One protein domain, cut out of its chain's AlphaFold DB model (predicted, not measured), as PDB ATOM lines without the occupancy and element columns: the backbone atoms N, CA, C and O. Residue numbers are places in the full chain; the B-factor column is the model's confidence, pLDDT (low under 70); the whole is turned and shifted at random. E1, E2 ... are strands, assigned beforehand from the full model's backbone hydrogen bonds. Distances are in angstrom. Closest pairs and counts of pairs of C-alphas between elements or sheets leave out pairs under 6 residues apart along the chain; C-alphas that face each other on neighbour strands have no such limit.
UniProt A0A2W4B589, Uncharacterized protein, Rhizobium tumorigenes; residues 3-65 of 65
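Overview. This is residues 3 to 65 of the 65 residues of an uncharacterized protein of Rhizobium tumorigenes (UniProt A0A2W4B589). The domain has little regular structure: a small three-strand sheet, E1, E2 and E3, with a long looping stretch, residues 21 to 59, that wraps round its E3 side. A short antiparallel pairing, residues 27 to 28 with 54 to 55, ties two parts of that stretch together. The printed part has 63 residues, 17 of them in named strands, and no named helix; the class is all strand. It is compact, with a radius of gyration of the C-alphas of 11.5 A, and elongated, spanning 34 by 21 by 17 A.

Arrangement. E1, residues 3 to 8, E2, residues 15 to 20, and E3, residues 60 to 64, form a meander, each strand the antiparallel neighbour of the one before. E1 and E2 are a hairpin at 166 degrees, with N 4 and O 18 within hydrogen-bond range at 2.8 A. E2 and E3 are a hairpin at 163 degrees, with N 17 and O 63 at 2.8 A.

Along the chain. E2 measures 17.1 A, E1 15.0 A and E3 13.6 A. C-alpha 3 is at (89.385, 140.508, 91.018), C-alpha 64 at (85.639, 131.119, 81.821).

Size, cuts and confidence. The C-alphas farthest apart, of Gly 12 and Arg 25, are 34.0 A apart. The printed part has no cut. E2 to E3 is a long link. Residues 38, 48 and 49 have pLDDT under 70.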
ATOM      1  N   LEU A   3      90.327 140.689  92.121       91.69
ATOM      2  CA  LEU A   3      89.385 140.508  91.018       91.69
ATOM      3  C   LEU A   3      89.269 141.831  90.249       91.69
ATOM      4  O   LEU A   3      89.120 142.882  90.865       91.69
ATOM      5  N   HIS A   4      89.348 141.768  88.924       94.00
ATOM      6  CA  HIS A   4      89.273 142.933  88.033       94.00
ATOM      7  C   HIS A   4      88.037 142.922  87.148       94.00
ATOM      8  O   HIS A   4      87.532 143.980  86.797       94.00
ATOM      9  N   ALA A   5      87.570 141.737  86.758       93.69
ATOM     10  CA  ALA A   5      86.436 141.608  85.862       93.69
ATOM     11  C   ALA A   5      85.581 140.403  86.236       93.69
ATOM     12  O   ALA A   5      86.113 139.330  86.520       93.69
ATOM     13  N   LEU A   6      84.271 140.616  86.173       93.38
ATOM     14  CA  LEU A   6      83.247 139.602  86.001       93.38
ATOM     15  C   LEU A   6      82.313 140.144  84.921       93.38
ATOM     16  O   LEU A   6      81.652 141.160  85.135       93.38
ATOM     17  N   LYS A   7      82.315 139.521  83.747       94.50
ATOM     18  CA  LYS A   7      81.511 139.969  82.605       94.50
ATOM     19  C   LYS A   7      81.007 138.780  81.788       94.50
ATOM     20  O   LYS A   7      81.648 137.734  81.843       94.50
ATOM     21  N   PRO A   8      79.932 138.925  80.999       93.62
ATOM     22  CA  PRO A   8      79.577 137.924  79.998       93.62
ATOM     23  C   PRO A   8      80.739 137.657  79.030       93.62
ATOM     24  O   PRO A   8      81.514 138.573  78.714       93.62
ATOM     25  N   ALA A   9      80.875 136.413  78.575       90.19
ATOM     26  CA  ALA A   9      81.814 136.055  77.516       90.19
ATOM     27  C   ALA A   9      81.424 136.728  76.187       90.19
ATOM     28  O   ALA A   9      80.247 136.970  75.922       90.19
ATOM     29  N   ALA A  10      82.411 137.065  75.355       90.44
ATOM     30  CA  ALA A  10      82.200 137.780  74.095       90.44
ATOM     31  C   ALA A  10      81.370 136.983  73.071       90.44
ATOM     32  O   ALA A  10      80.657 137.575  72.267       90.44
ATOM     33  N   ASP A  11      81.442 135.654  73.121       89.00
ATOM     34  CA  ASP A  11      80.635 134.726  72.319       89.00
ATOM     35  C   ASP A  11      79.237 134.467  72.918       89.00
ATOM     36  O   ASP A  11      78.436 133.745  72.328       89.00
ATOM     37  N   GLY A  12      78.934 135.053  74.080       89.00
ATOM     38  CA  GLY A  12      77.688 134.846  74.813       89.00
ATOM     39  C   GLY A  12      77.625 133.542  75.613       89.00
ATOM     40  O   GLY A  12      76.621 133.308  76.284       89.00
ATOM     41  N   ASN A  13      78.667 132.705  75.588       85.38
ATOM     42  CA  ASN A  13      78.689 131.432  76.299       85.38
ATOM     43  C   ASN A  13      79.400 131.564  77.655       85.38
ATOM     44  O   ASN A  13      80.617 131.403  77.764       85.38
ATOM     45  N   GLY A  14      78.615 131.861  78.692       87.19
ATOM     46  CA  GLY A  14      79.087 131.927  80.075       87.19
ATOM     47  C   GLY A  14      79.637 133.296  80.489       87.19
ATOM     48  O   GLY A  14      79.281 134.341  79.934       87.19
ATOM     49  N   TYR A  15      80.499 133.299  81.503       90.50
ATOM     50  CA  TYR A  15      81.090 134.489  82.107       90.50
ATOM     51  C   TYR A  15      82.611 134.384  82.187       90.50
ATOM     52  O   TYR A  15      83.189 133.334  82.442       90.50
ATOM     53  N   VAL A  16      83.281 135.522  82.036       91.25
ATOM     54  CA  VAL A  16      84.728 135.652  82.183       91.25
ATOM     55  C   VAL A  16      85.043 136.367  83.486       91.25
ATOM     56  O   VAL A  16      84.633 137.508  83.717       91.25
ATOM     57  N   LEU A  17      85.833 135.693  84.312       92.44
ATOM     58  CA  LEU A  17      86.450 136.212  85.522       92.44
ATOM     59  C   LEU A  17      87.913 136.547  85.250       92.44
ATOM     60  O   LEU A  17      88.613 135.768  84.606       92.44
ATOM     61  N   ARG A  18      88.413 137.670  85.774       92.00
ATOM     62  CA  ARG A  18      89.841 138.021  85.685       92.00
ATOM     63  C   ARG A  18      90.425 138.401  87.029       92.00
ATOM     64  O   ARG A  18      89.935 139.309  87.695       92.00
ATOM     65  N   PHE A  19      91.540 137.766  87.369       92.06
ATOM     66  CA  PHE A  19      92.283 137.975  88.602       92.06
ATOM     67  C   PHE A  19      93.713 138.421  88.322       92.06
ATOM     68  O   PHE A  19      94.287 138.080  87.288       92.06
ATOM     69  N   SER A  20      94.314 139.109  89.292       92.56
ATOM     70  CA  SER A  20      95.764 139.276  89.357       92.56
ATOM     71  C   SER A  20      96.330 138.906  90.727       92.56
ATOM     72  O   SER A  20      95.691 139.083  91.773       92.56
ATOM     73  N   GLU A  21      97.564 138.416  90.722       93.56
ATOM     74  CA  GLU A  21      98.431 138.427  91.897       93.56
ATOM     75  C   GLU A  21      98.805 139.892  92.215       93.56
ATOM     76  O   GLU A  21      99.008 140.695  91.305       93.56
ATOM     77  N   MET A  22      98.810 140.276  93.492       88.62
ATOM     78  CA  MET A  22      99.008 141.674  93.913       88.62
ATOM     79  C   MET A  22     100.096 141.872  94.956       88.62
ATOM     80  O   MET A  22     100.583 142.984  95.124       88.62
ATOM     81  N   ALA A  23     100.430 140.824  95.698       86.25
ATOM     82  CA  ALA A  23     101.409 140.880  96.765       86.25
ATOM     83  C   ALA A  23     102.846 140.723  96.236       86.25
ATOM     84  O   ALA A  23     103.770 140.658  97.040       86.25
ATOM     85  N   GLY A  24     103.044 140.633  94.914       84.94
ATOM     86  CA  GLY A  24     104.357 140.460  94.298       84.94
ATOM     87  C   GLY A  24     105.005 139.144  94.714       84.94
ATOM     88  O   GLY A  24     106.212 139.088  94.925       84.94
ATOM     89  N   ARG A  25     104.215 138.081  94.893       86.56
ATOM     90  CA  ARG A  25     104.708 136.801  95.415       86.56
ATOM     91  C   ARG A  25     104.293 135.632  94.545       86.56
ATOM     92  O   ARG A  25     103.202 135.608  93.985       86.56
ATOM     93  N   ARG A  26     105.156 134.617  94.491       90.81
ATOM     94  CA  ARG A  26     104.791 133.305  93.953       90.81
ATOM     95  C   ARG A  26     103.949 132.557  94.985       90.81
ATOM     96  O   ARG A  26     104.260 132.590  96.173       90.81
ATOM     97  N   GLY A  27     102.909 131.860  94.543       88.56
ATOM     98  CA  GLY A  27     102.069 131.086  95.451       88.56
ATOM     99  C   GLY A  27     101.156 130.103  94.740       88.56
ATOM    100  O   GLY A  27     101.000 130.148  93.520       88.56
ATOM    101  N   LYS A  28     100.550 129.208  95.524       89.94
ATOM    102  CA  LYS A  28      99.499 128.318  95.031       89.94
ATOM    103  C   LYS A  28      98.282 129.150  94.628       89.94
ATOM    104  O   LYS A  28      97.884 130.056  95.360       89.94
ATOM    105  N   PHE A  29      97.703 128.824  93.481       87.31
ATOM    106  CA  PHE A  29      96.421 129.349  93.039       87.31
ATOM    107  C   PHE A  29      95.425 128.201  93.003       87.31
ATOM    108  O   PHE A  29      95.687 127.150  92.425       87.31
ATOM    109  N   HIS A  30      94.298 128.405  93.668       86.62
ATOM    110  CA  HIS A  30      93.208 127.452  93.691       86.62
ATOM    111  C   HIS A  30      91.907 128.234  93.587       86.62
ATOM    112  O   HIS A  30      91.636 129.100  94.421       86.62
ATOM    113  N   MET A  31      91.132 127.936  92.551       84.12
ATOM    114  CA  MET A  31      89.794 128.466  92.364       84.12
ATOM    115  C   MET A  31      88.862 127.285  92.105       84.12
ATOM    116  O   MET A  31      88.921 126.720  91.014       84.12
ATOM    117  N   PRO A  32      88.049 126.878  93.093       83.94
ATOM    118  CA  PRO A  32      87.065 125.835  92.869       83.94
ATOM    119  C   PRO A  32      86.042 126.348  91.857       83.94
ATOM    120  O   PRO A  32      85.523 127.457  92.002       83.94
ATOM    121  N   LEU A  33      85.786 125.545  90.830       81.25
ATOM    122  CA  LEU A  33      84.748 125.810  89.846       81.25
ATOM    123  C   LEU A  33      83.561 124.877  90.084       81.25
ATOM    124  O   LEU A  33      83.767 123.761  90.570       81.25
ATOM    125  N   PRO A  34      82.328 125.316  89.773       79.56
ATOM    126  CA  PRO A  34      81.186 124.417  89.771       79.56
ATOM    127  C   PRO A  34      81.396 123.292  88.748       79.56
ATOM    128  O   PRO A  34      82.143 123.440  87.777       79.56
ATOM    129  N   GLU A  35      80.734 122.163  88.973       80.00
ATOM    130  CA  GLU A  35      80.819 121.009  88.081       80.00
ATOM    131  C   GLU A  35      80.396 121.384  86.649       80.00
ATOM    132  O   GLU A  35      79.439 122.130  86.449       80.00
ATOM    133  N   GLY A  36      81.141 120.894  85.656       74.38
ATOM    134  CA  GLY A  36      80.913 121.207  84.241       74.38
ATOM    135  C   GLY A  36      81.629 122.461  83.726       74.38
ATOM    136  O   GLY A  36      81.649 122.673  82.515       74.38
ATOM    137  N   TYR A  37      82.274 123.249  84.594       73.50
ATOM    138  CA  TYR A  37      83.072 124.403  84.178       73.50
ATOM    139  C   TYR A  37      84.567 124.103  84.210       73.50
ATOM    140  O   TYR A  37      85.154 123.804  85.250       73.50
ATOM    141  N   SER A  38      85.204 124.227  83.051       65.19
ATOM    142  CA  SER A  38      86.638 124.017  82.893       65.19
ATOM    143  C   SER A  38      87.157 124.943  81.805       65.19
ATOM    144  O   SER A  38      86.945 124.694  80.621       65.19
ATOM    145  N   GLY A  39      87.832 126.027  82.173       70.56
ATOM    146  CA  GLY A  39      88.426 126.872  81.147       70.56
ATOM    147  C   GLY A  39      89.253 128.002  81.710       70.56
ATOM    148  O   GLY A  39      88.739 128.898  82.376       70.56
ATOM    149  N   ARG A  40      90.546 128.008  81.396       74.81
ATOM    150  CA  ARG A  40      91.308 129.248  81.405       74.81
ATOM    151  C   ARG A  40      91.082 129.934  80.063       74.81
ATOM    152  O   ARG A  40      91.139 129.312  79.005       74.81
ATOM    153  N   ALA A  41      90.864 131.235  80.132       75.44
ATOM    154  CA  ALA A  41      90.830 132.088  78.966       75.44
ATOM    155  C   ALA A  41      92.032 133.035  79.009       75.44
ATOM    156  O   ALA A  41      92.478 133.482  80.078       75.44
ATOM    157  N   ASN A  42      92.591 133.357  77.847       85.44
ATOM    158  CA  ASN A  42      93.597 134.412  77.781       85.44
ATOM    159  C   ASN A  42      92.935 135.803  77.885       85.44
ATOM    160  O   ASN A  42      91.768 135.951  78.257       85.44
ATOM    161  N   ALA A  43      93.701 136.859  77.602       85.81
ATOM    162  CA  ALA A  43      93.178 138.219  77.657       85.81
ATOM    163  C   ALA A  43      92.025 138.473  76.660       85.81
ATOM    164  O   ALA A  43      91.161 139.299  76.957       85.81
ATOM    165  N   LEU A  44      92.022 137.745  75.539       89.06
ATOM    166  CA  LEU A  44      91.109 137.849  74.399       89.06
ATOM    167  C   LEU A  44      89.972 136.817  74.429       89.06
ATOM    168  O   LEU A  44      89.274 136.660  73.437       89.06
ATOM    169  N   GLU A  45      89.793 136.103  75.543       88.00
ATOM    170  CA  GLU A  45      88.701 135.132  75.733       88.00
ATOM    171  C   GLU A  45      88.748 133.909  74.816       88.00
ATOM    172  O   GLU A  45      87.797 133.131  74.777       88.00
ATOM    173  N   THR A  46      89.867 133.699  74.123       84.94
ATOM    174  CA  THR A  46      90.107 132.430  73.445       84.94
ATOM    175  C   THR A  46      90.460 131.384  74.488       84.94
ATOM    176  O   THR A  46      91.309 131.632  75.361       84.94
ATOM    177  N   ASP A  47      89.830 130.222  74.368       78.31
ATOM    178  CA  ASP A  47      90.110 129.078  75.222       78.31
ATOM    179  C   ASP A  47      91.592 128.706  75.115       78.31
ATOM    180  O   ASP A  47      92.185 128.703  74.032       78.31
ATOM    181  N   GLY A  48      92.227 128.442  76.254       67.62
ATOM    182  CA  GLY A  48      93.633 128.085  76.250       67.62
ATOM    183  C   GLY A  48      94.162 127.650  77.606       67.62
ATOM    184  O   GLY A  48      94.116 128.415  78.567       67.62
ATOM    185  N   HIS A  49      94.783 126.467  77.600       63.25
ATOM    186  CA  HIS A  49      95.493 125.808  78.702       63.25
ATOM    187  C   HIS A  49      94.677 125.585  79.984       63.25
ATOM    188  O   HIS A  49      93.606 126.142  80.199       63.25
ATOM    189  N   ASP A  50      95.222 124.758  80.870       77.06
ATOM    190  CA  ASP A  50      94.639 124.522  82.184       77.06
ATOM    191  C   ASP A  50      94.722 125.771  83.072       77.06
ATOM    192  O   ASP A  50      95.597 126.640  82.925       77.06
ATOM    193  N   ILE A  51      93.808 125.846  84.040       83.00
ATOM    194  CA  ILE A  51      93.864 126.844  85.109       83.00
ATOM    195  C   ILE A  51      95.180 126.637  85.873       83.00
ATOM    196  O   ILE A  51      95.460 125.524  86.325       83.00
ATOM    197  N   PRO A  52      96.015 127.679  86.029       86.06
ATOM    198  CA  PRO A  52      97.316 127.513  86.655       86.06
ATOM    199  C   PRO A  52      97.152 127.117  88.123       86.06
ATOM    200  O   PRO A  52      96.450 127.787  88.865       86.06
ATOM    201  N   THR A  53      97.859 126.090  88.589       87.75
ATOM    202  CA  THR A  53      97.871 125.706  90.018       87.75
ATOM    203  C   THR A  53      98.797 126.592  90.861       87.75
ATOM    204  O   THR A  53      98.787 126.549  92.095       87.75
ATOM    205  N   THR A  54      99.597 127.435  90.205       89.69
ATOM    206  CA  THR A  54     100.486 128.419  90.828       89.69
ATOM    207  C   THR A  54     100.489 129.722  90.045       89.69
ATOM    208  O   THR A  54     100.529 129.699  88.817       89.69
ATOM    209  N   VAL A  55     100.542 130.850  90.747       89.81
ATOM    210  CA  VAL A  55     100.725 132.183  90.155       89.81
ATOM    211  C   VAL A  55     102.127 132.709  90.437       89.81
ATOM    212  O   VAL A  55     102.702 132.448  91.500       89.81
ATOM    213  N   THR A  56     102.686 133.448  89.482       89.50
ATOM    214  CA  THR A  56     103.928 134.218  89.645       89.50
ATOM    215  C   THR A  56     103.632 135.674  90.018       89.50
ATOM    216  O   THR A  56     102.471 136.075  90.105       89.50
ATOM    217  N   LEU A  57     104.682 136.475  90.234       90.25
ATOM    218  CA  LEU A  57     104.537 137.898  90.545       90.25
ATOM    219  C   LEU A  57     103.689 138.596  89.477       90.25
ATOM    220  O   LEU A  57     103.966 138.453  88.285       90.25
ATOM    221  N   PHE A  58     102.666 139.331  89.920       87.00
ATOM    222  CA  PHE A  58     101.767 140.125  89.068       87.00
ATOM    223  C   PHE A  58     101.082 139.334  87.944       87.00
ATOM    224  O   PHE A  58     100.639 139.899  86.944       87.00
ATOM    225  N   HIS A  59     100.987 138.012  88.093       91.12
ATOM    226  CA  HIS A  59     100.399 137.150  87.080       91.12
ATOM    227  C   HIS A  59      98.898 137.411  86.952       91.12
ATOM    228  O   HIS A  59      98.185 137.480  87.957       91.12
ATOM    229  N   PHE A  60      98.427 137.526  85.711       90.94
ATOM    230  CA  PHE A  60      97.009 137.593  85.378       90.94
ATOM    231  C   PHE A  60      96.465 136.220  85.001       90.94
ATOM    232  O   PHE A  60      97.053 135.486  84.201       90.94
ATOM    233  N   VAL A  61      95.290 135.914  85.536       91.19
ATOM    234  CA  VAL A  61      94.540 134.696  85.231       91.19
ATOM    235  C   VAL A  61      93.145 135.116  84.798       91.19
ATOM    236  O   VAL A  61      92.476 135.833  85.542       91.19
ATOM    237  N   SER A  62      92.706 134.684  83.613       91.50
ATOM    238  CA  SER A  62      91.287 134.747  83.249       91.50
ATOM    239  C   SER A  62      90.715 133.342  83.196       91.50
ATOM    240  O   SER A  62      91.388 132.409  82.758       91.50
ATOM    241  N   ILE A  63      89.492 133.197  83.679       90.19
ATOM    242  CA  ILE A  63      88.792 131.923  83.792       90.19
ATOM    243  C   ILE A  63      87.414 132.127  83.189       90.19
ATOM    244  O   ILE A  63      86.769 133.140  83.475       90.19
ATOM    245  N   ARG A  64      86.998 131.190  82.342       87.44
ATOM    246  CA  ARG A  64      85.639 131.119  81.821       87.44
ATOM    247  C   ARG A  64      84.845 130.139  82.685       87.44
ATOM    248  O   ARG A  64      85.309 129.030  82.950       87.44
ATOM    249  N   ILE A  65      83.691 130.604  83.138       86.94
ATOM    250  CA  ILE A  65      82.646 129.862  83.851       86.94
ATOM    251  C   ILE A  65      81.303 130.111  83.168       86.94
ATOM    252  O   ILE A  65      81.305 130.735  82.088       86.94
TER     253      ILE A  65